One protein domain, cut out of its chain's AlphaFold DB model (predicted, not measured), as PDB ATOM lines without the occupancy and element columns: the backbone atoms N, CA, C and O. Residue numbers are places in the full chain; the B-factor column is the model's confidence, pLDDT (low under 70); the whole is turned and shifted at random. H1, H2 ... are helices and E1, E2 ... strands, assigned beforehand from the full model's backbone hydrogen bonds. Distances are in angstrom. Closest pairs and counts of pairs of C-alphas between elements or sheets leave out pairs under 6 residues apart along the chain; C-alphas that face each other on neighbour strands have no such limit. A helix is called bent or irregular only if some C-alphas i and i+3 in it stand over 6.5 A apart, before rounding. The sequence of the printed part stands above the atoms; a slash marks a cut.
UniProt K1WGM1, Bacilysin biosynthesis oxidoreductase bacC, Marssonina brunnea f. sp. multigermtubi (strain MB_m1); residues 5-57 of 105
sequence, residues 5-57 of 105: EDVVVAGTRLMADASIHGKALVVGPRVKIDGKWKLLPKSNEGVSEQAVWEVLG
ATOM      1  N   GLU A   5       9.986  23.686 -53.869       85.75
ATOM      2  CA  GLU A   5       9.197  24.911 -53.685       85.75
ATOM      3  C   GLU A   5       9.981  26.010 -52.948       85.75
ATOM      4  O   GLU A   5       9.920  27.178 -53.326       85.75
ATOM      5  N   ASP A   6      10.765  25.638 -51.932       85.38
ATOM      6  CA  ASP A   6      11.530  26.586 -51.118       85.38
ATOM      7  C   ASP A   6      12.685  27.214 -51.925       85.38
ATOM      8  O   ASP A   6      13.046  28.371 -51.708       85.38
ATOM      9  N   VAL A   7      13.222  26.478 -52.906       85.31
ATOM     10  CA  VAL A   7      14.249  26.975 -53.838       85.31
ATOM     11  C   VAL A   7      13.654  28.001 -54.800       85.31
ATOM     12  O   VAL A   7      14.268  29.036 -55.054       85.31
ATOM     13  N   VAL A   8      12.441  27.752 -55.300       88.50
ATOM     14  CA  VAL A   8      11.736  28.697 -56.180       88.50
ATOM     15  C   VAL A   8      11.419  29.986 -55.428       88.50
ATOM     16  O   VAL A   8      11.659  31.071 -55.950       88.50
ATOM     17  N   VAL A   9      10.953  29.890 -54.180       86.00
ATOM     18  CA  VAL A   9      10.700  31.067 -53.334       86.00
ATOM     19  C   VAL A   9      11.985  31.865 -53.089       86.00
ATOM     20  O   VAL A   9      11.962  33.092 -53.196       86.00
ATOM     21  N   ALA A  10      13.114  31.198 -52.824       86.25
ATOM     22  CA  ALA A  10      14.408  31.867 -52.679       86.25
ATOM     23  C   ALA A  10      14.837  32.587 -53.968       86.25
ATOM     24  O   ALA A  10      15.256  33.743 -53.915       86.25
ATOM     25  N   GLY A  11      14.680  31.937 -55.126       86.19
ATOM     26  CA  GLY A  11      14.984  32.524 -56.432       86.19
ATOM     27  C   GLY A  11      14.120  33.746 -56.746       86.19
ATOM     28  O   GLY A  11      14.643  34.784 -57.145       86.19
ATOM     29  N   THR A  12      12.811  33.667 -56.492       89.06
ATOM     30  CA  THR A  12      11.899  34.811 -56.645       89.06
ATOM     31  C   THR A  12      12.319  35.965 -55.748       89.06
ATOM     32  O   THR A  12      12.313  37.112 -56.186       89.06
ATOM     33  N   ARG A  13      12.739  35.677 -54.512       84.44
ATOM     34  CA  ARG A  13      13.215  36.708 -53.593       84.44
ATOM     35  C   ARG A  13      14.466  37.404 -54.131       84.44
ATOM     36  O   ARG A  13      14.482  38.625 -54.146       84.44
ATOM     37  N   LEU A  14      15.452  36.658 -54.647       84.50
ATOM     38  CA  LEU A  14      16.664  37.230 -55.268       84.50
ATOM     39  C   LEU A  14      16.362  38.184 -56.425       84.50
ATOM     40  O   LEU A  14      17.127  39.114 -56.655       84.50
ATOM     41  N   MET A  15      15.265  37.953 -57.147       87.31
ATOM     42  CA  MET A  15      14.882  38.772 -58.297       87.31
ATOM     43  C   MET A  15      13.959  39.940 -57.928       87.31
ATOM     44  O   MET A  15      14.008  40.980 -58.578       87.31
ATOM     45  N   ALA A  16      13.096  39.772 -56.922       88.75
ATOM     46  CA  ALA A  16      12.019  40.716 -56.617       88.75
ATOM     47  C   ALA A  16      12.274  41.590 -55.377       88.75
ATOM     48  O   ALA A  16      11.689  42.665 -55.261       88.75
ATOM     49  N   ASP A  17      13.106  41.142 -54.436       82.94
ATOM     50  CA  ASP A  17      13.326  41.820 -53.159       82.94
ATOM     51  C   ASP A  17      14.612  42.652 -53.206       82.94
ATOM     52  O   ASP A  17      15.729  42.134 -53.201       82.94
ATOM     53  N   ALA A  18      14.467  43.979 -53.225       80.56
ATOM     54  CA  ALA A  18      15.623  44.863 -53.283       80.56
ATOM     55  C   ALA A  18      16.421  44.926 -51.968       80.56
ATOM     56  O   ALA A  18      17.575  45.357 -51.973       80.56
ATOM     57  N   SER A  19      15.845  44.485 -50.847       78.25
ATOM     58  CA  SER A  19      16.491  44.548 -49.530       78.25
ATOM     59  C   SER A  19      17.617  43.522 -49.338       78.25
ATOM     60  O   SER A  19      18.365  43.595 -48.354       78.25
ATOM     61  N   ILE A  20      17.757  42.579 -50.276       75.62
ATOM     62  CA  ILE A  20      18.728  41.481 -50.215       75.62
ATOM     63  C   ILE A  20      19.857  41.574 -51.251       75.62
ATOM     64  O   ILE A  20      20.648  40.640 -51.375       75.62
ATOM     65  N   HIS A  21      19.988  42.696 -51.967       75.00
ATOM     66  CA  HIS A  21      21.132  42.922 -52.855       75.00
ATOM     67  C   HIS A  21      22.454  42.790 -52.088       75.00
ATOM     68  O   HIS A  21      22.660  43.440 -51.063       75.00
ATOM     69  N   GLY A  22      23.349  41.936 -52.590       70.00
ATOM     70  CA  GLY A  22      24.645  41.663 -51.963       70.00
ATOM     71  C   GLY A  22      24.596  40.728 -50.749       70.00
ATOM     72  O   GLY A  22      25.633  40.500 -50.134       70.00
ATOM     73  N   LYS A  23      23.431  40.164 -50.403       75.38
ATOM     74  CA  LYS A  23      23.297  39.173 -49.325       75.38
ATOM     75  C   LYS A  23      23.222  37.756 -49.885       75.38
ATOM     76  O   LYS A  23      22.637  37.523 -50.941       75.38
ATOM     77  N   ALA A  24      23.768  36.797 -49.144       77.56
ATOM     78  CA  ALA A  24      23.601  35.383 -49.447       77.56
ATOM     79  C   ALA A  24      22.280  34.863 -48.856       77.56
ATOM     80  O   ALA A  24      21.886  35.234 -47.748       77.56
ATOM     81  N   LEU A  25      21.603  33.973 -49.579       80.94
ATOM     82  CA  LEU A  25      20.436  33.248 -49.078       80.94
ATOM     83  C   LEU A  25      20.796  31.782 -48.875       80.94
ATOM     84  O   LEU A  25      21.394  31.158 -49.750       80.94
ATOM     85  N   VAL A  26      20.378  31.218 -47.745       82.62
ATOM     86  CA  VAL A  26      20.452  29.778 -47.499       82.62
ATOM     87  C   VAL A  26      19.042  29.209 -47.423       82.62
ATOM     88  O   VAL A  26      18.143  29.789 -46.814       82.62
ATOM     89  N   VAL A  27      18.862  28.058 -48.071       85.88
ATOM     90  CA  VAL A  27      17.617  27.290 -48.079       85.88
ATOM     91  C   VAL A  27      17.814  26.058 -47.208       85.88
ATOM     92  O   VAL A  27      18.714  25.255 -47.456       85.88
ATOM     93  N   GLY A  28      16.971  25.880 -46.197       81.38
ATOM     94  CA  GLY A  28      17.070  24.732 -45.305       81.38
ATOM     95  C   GLY A  28      15.747  24.345 -44.644       81.38
ATOM     96  O   GLY A  28      14.671  24.699 -45.124       81.38
ATOM     97  N   PRO A  29      15.796  23.542 -43.564       78.25
ATOM     98  CA  PRO A  29      14.601  23.120 -42.841       78.25
ATOM     99  C   PRO A  29      13.766  24.315 -42.372       78.25
ATOM    100  O   PRO A  29      14.303  25.226 -41.755       78.25
ATOM    101  N   ARG A  30      12.452  24.281 -42.618       74.62
ATOM    102  CA  ARG A  30      11.531  25.346 -42.207       74.62
ATOM    103  C   ARG A  30      11.618  25.590 -40.699       74.62
ATOM    104  O   ARG A  30      11.423  24.668 -39.904       74.62
ATOM    105  N   VAL A  31      11.931  26.826 -40.322       75.75
ATOM    106  CA  VAL A  31      12.052  27.273 -38.931       75.75
ATOM    107  C   VAL A  31      11.222  28.537 -38.724       75.75
ATOM    108  O   VAL A  31      11.005  29.320 -39.650       75.75
ATOM    109  N   LYS A  32      10.722  28.739 -37.503       75.81
ATOM    110  CA  LYS A  32      10.046  29.987 -37.127       75.81
ATOM    111  C   LYS A  32      11.110  31.019 -36.779       75.81
ATOM    112  O   LYS A  32      11.893  30.805 -35.852       75.81
ATOM    113  N   ILE A  33      11.139  32.110 -37.532       69.75
ATOM    114  CA  ILE A  33      12.109  33.189 -37.379       69.75
ATOM    115  C   ILE A  33      11.341  34.474 -37.049       69.75
ATOM    116  O   ILE A  33      10.346  34.785 -37.698       69.75
ATOM    117  N   ASP A  34      11.772  35.189 -36.012       71.62
ATOM    118  CA  ASP A  34      11.241  36.513 -35.662       71.62
ATOM    119  C   ASP A  34      11.770  37.601 -36.621       71.62
ATOM    120  O   ASP A  34      12.809  37.418 -37.253       71.62
ATOM    121  N   GLY A  35      11.143  38.780 -36.671       65.56
ATOM    122  CA  GLY A  35      11.559  39.911 -37.523       65.56
ATOM    123  C   GLY A  35      12.995  40.415 -37.286       65.56
ATOM    124  O   GLY A  35      13.509  41.213 -38.064       65.56
ATOM    125  N   LYS A  36      13.664  39.935 -36.227       65.00
ATOM    126  CA  LYS A  36      15.088  40.157 -35.921       65.00
ATOM    127  C   LYS A  36      15.989  38.947 -36.215       65.00
ATOM    128  O   LYS A  36      17.060  38.839 -35.623       65.00
ATOM    129  N   TRP A  37      15.556  38.019 -37.066       65.69
ATOM    130  CA  TRP A  37      16.308  36.814 -37.444       65.69
ATOM    131  C   TRP A  37      16.677  35.889 -36.265       65.69
ATOM    132  O   TRP A  37      17.699  35.207 -36.290       65.69
ATOM    133  N   LYS A  38      15.844  35.843 -35.213       69.94
ATOM    134  CA  LYS A  38      16.019  34.930 -34.066       69.94
ATOM    135  C   LYS A  38      15.141  33.691 -34.200       69.94
ATOM    136  O   LYS A  38      13.970  33.801 -34.556       69.94
ATOM    137  N   LEU A  39      15.702  32.530 -33.862       71.31
ATOM    138  CA  LEU A  39      14.980  31.258 -33.836       71.31
ATOM    139  C   LEU A  39      13.940  31.262 -32.713       71.31
ATOM    140  O   LEU A  39      14.274  31.473 -31.546       71.31
ATOM    141  N   LEU A  40      12.686  31.000 -33.069       76.25
ATOM    142  CA  LEU A  40      11.596  30.833 -32.115       76.25
ATOM    143  C   LEU A  40      11.336  29.342 -31.847       76.25
ATOM    144  O   LEU A  40      11.449  28.515 -32.759       76.25
ATOM    145  N   PRO A  41      10.942  28.971 -30.615       74.44
ATOM    146  CA  PRO A  41      10.492  27.617 -30.326       74.44
ATOM    147  C   PRO A  41       9.214  27.294 -31.115       74.44
ATOM    148  O   PRO A  41       8.358  28.155 -31.335       74.44
ATOM    149  N   LYS A  42       9.048  26.023 -31.506       64.94
ATOM    150  CA  LYS A  42       7.920  25.558 -32.341       64.94
ATOM    151  C   LYS A  42       6.532  25.866 -31.758       64.94
ATOM    152  O   LYS A  42       5.574  25.948 -32.525       64.94
ATOM    153  N   SER A  43       6.447  26.080 -30.443       61.38
ATOM    154  CA  SER A  43       5.211  26.294 -29.681       61.38
ATOM    155  C   SER A  43       4.525  27.650 -29.896       61.38
ATOM    156  O   SER A  43       3.407  27.817 -29.423       61.38
ATOM    157  N   ASN A  44       5.153  28.622 -30.569       65.75
ATOM    158  CA  ASN A  44       4.500  29.908 -30.837       65.75
ATOM    159  C   ASN A  44       3.530  29.791 -32.021       65.75
ATOM    160  O   ASN A  44       3.953  29.634 -33.171       65.75
ATOM    161  N   GLU A  45       2.231  29.861 -31.747       59.00
ATOM    162  CA  GLU A  45       1.171  29.938 -32.753       59.00
ATOM    163  C   GLU A  45       1.046  31.388 -33.241       59.00
ATOM    164  O   GLU A  45       0.882  32.306 -32.444       59.00
ATOM    165  N   GLY A  46       1.197  31.611 -34.552       63.34
ATOM    166  CA  GLY A  46       1.049  32.937 -35.172       63.34
ATOM    167  C   GLY A  46       2.202  33.388 -36.076       63.34
ATOM    168  O   GLY A  46       2.026  34.333 -36.836       63.34
ATOM    169  N   VAL A  47       3.354  32.706 -36.059       63.34
ATOM    170  CA  VAL A  47       4.500  33.032 -36.934       63.34
ATOM    171  C   VAL A  47       4.658  31.970 -38.021       63.34
ATOM    172  O   VAL A  47       4.787  30.780 -37.716       63.34
ATOM    173  N   SER A  48       4.645  32.400 -39.286       66.62
ATOM    174  CA  SER A  48       4.839  31.529 -40.451       66.62
ATOM    175  C   SER A  48       6.248  30.940 -40.466       66.62
ATOM    176  O   SER A  48       7.229  31.670 -40.319       66.62
ATOM    177  N   GLU A  49       6.360  29.631 -40.677       69.44
ATOM    178  CA  GLU A  49       7.660  28.981 -40.841       69.44
ATOM    179  C   GLU A  49       8.295  29.391 -42.175       69.44
ATOM    180  O   GLU A  49       7.677  29.246 -43.232       69.44
ATOM    181  N   GLN A  50       9.538  29.870 -42.134       73.50
ATOM    182  CA  GLN A  50      10.304  30.229 -43.325       73.50
ATOM    183  C   GLN A  50      11.438  29.223 -43.549       73.50
ATOM    184  O   GLN A  50      12.133  28.808 -42.621       73.50
ATOM    185  N   ALA A  51      11.589  28.799 -44.804       72.38
ATOM    186  CA  ALA A  51      12.653  27.901 -45.267       72.38
ATOM    187  C   ALA A  51      13.909  28.649 -45.736       72.38
ATOM    188  O   ALA A  51      14.966  28.047 -45.906       72.38
ATOM    189  N   VAL A  52      13.752  29.941 -46.028       74.00
ATOM    190  CA  VAL A  52      14.765  30.796 -46.643       74.00
ATOM    191  C   VAL A  52      15.214  31.804 -45.602       74.00
ATOM    192  O   VAL A  52      14.394  32.576 -45.106       74.00
ATOM    193  N   TRP A  53      16.503  31.814 -45.294       77.50
ATOM    194  CA  TRP A  53      17.099  32.801 -44.400       77.50
ATOM    195  C   TRP A  53      18.227  33.553 -45.084       77.50
ATOM    196  O   TRP A  53      18.994  33.000 -45.875       77.50
ATOM    197  N   GLU A  54      18.309  34.839 -44.758       74.50
ATOM    198  CA  GLU A  54      19.439  35.676 -45.126       74.50
ATOM    199  C   GLU A  54      20.631  35.268 -44.273       74.50
ATOM    200  O   GLU A  54      20.614  35.394 -43.047       74.50
ATOM    201  N   VAL A  55      21.683  34.790 -44.925       72.00
ATOM    202  CA  VAL A  55      22.991  34.760 -44.298       72.00
ATOM    203  C   VAL A  55      23.560  36.145 -44.520       72.00
ATOM    204  O   VAL A  55      24.009  36.494 -45.613       72.00
ATOM    205  N   LEU A  56      23.477  36.963 -43.470       62.69
ATOM    206  CA  LEU A  56      24.261  38.182 -43.370       62.69
ATOM    207  C   LEU A  56      25.728  37.748 -43.255       62.69
ATOM    208  O   LEU A  56      26.270  37.596 -42.164       62.69
ATOM    209  N   GLY A  57      26.328  37.423 -44.396       57.56
ATOM    210  CA  GLY A  57      27.741  37.135 -44.486       57.56
ATOM    211  C   GLY A  57      28.476  38.444 -44.287       57.56
ATOM    212  O   GLY A  57      28.657  39.202 -45.235       57.56
TER     213      GLY A  57
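What this domain is: This is residues 5 to 57 of the 105 residues of the protein "Bacilysin biosynthesis oxidoreductase bacC" of Marssonina brunnea f. sp. multigermtubi (strain MB_m1) (UniProt K1WGM1). A sharply bent hairpin of two antiparallel strands, E1 and E2, has one helix, H1, packed over one face with its residues 5 to 14. A wide loop, residues 33 to 48, joins the two strands and forms one end of the longest axis; the short link after H1 lies toward the other end. The printed part has 53 residues, with one named helix and two named strands in the order H1, E1, E2, and its class is mixed, helices and strands. The two-stranded sheet has the order E1 - E2. The whole is only just compact, close to loose, with a radius of gyration of the C-alphas of 11.5 A and spans of 32 by 23 by 16 A.

Where its parts are: The printed part begins with H1, residues 5 to 16, which is 16.3 A from first to last C-alpha and starts at C-alpha 5, (9.197, 24.911, -53.685). After seven residues comes E1, residues 24 to 32, 19.1 A long, with C-alpha 24 at (23.601, 35.383, -49.447). E1 bends by 95 degrees at residue 29. E2, residues 49 to 55, is 16.7 A long and ends at C-alpha 55, (22.991, 34.760, -44.298).

How they stand to each other: E1 and E2 form a hairpin and are antiparallel neighbours, with 151 degrees between their N-to-C directions. C-alphas 25 and 54 face each other at 4.7 A, and beyond the bend C-alphas 30 and 51 face each other at 4.1 A. N 26 and O 53 are within hydrogen-bond range at 2.9 A, and so are N 31 and O 50 at 3.0 A. The closest C-alphas of H1 and E1 are those of Val 7 and Val 27, 6.7 A apart. The closest C-alphas of H1 and E2 are those of Asp 6 and Ala 51, 6.1 A apart. In H1 every O i to N i+4 pair is within hydrogen-bond range.

The domain as a whole: The two C-alphas farthest apart are those of Gly 22 and Ser 43, 33.3 A. The printed part has no cut. The link from H1 to E1 is short; the link from E1 to E2 is long, with 16 residues whose C-alphas lie 8 to 19 A from the mean of all C-alphas. The mean pLDDT of the printed part is 75.4, and 15 residues are under 70: residue 33, residues 35 to 38, residues 42 to 49, of which 49 belongs to E2, and residues 56 to 57.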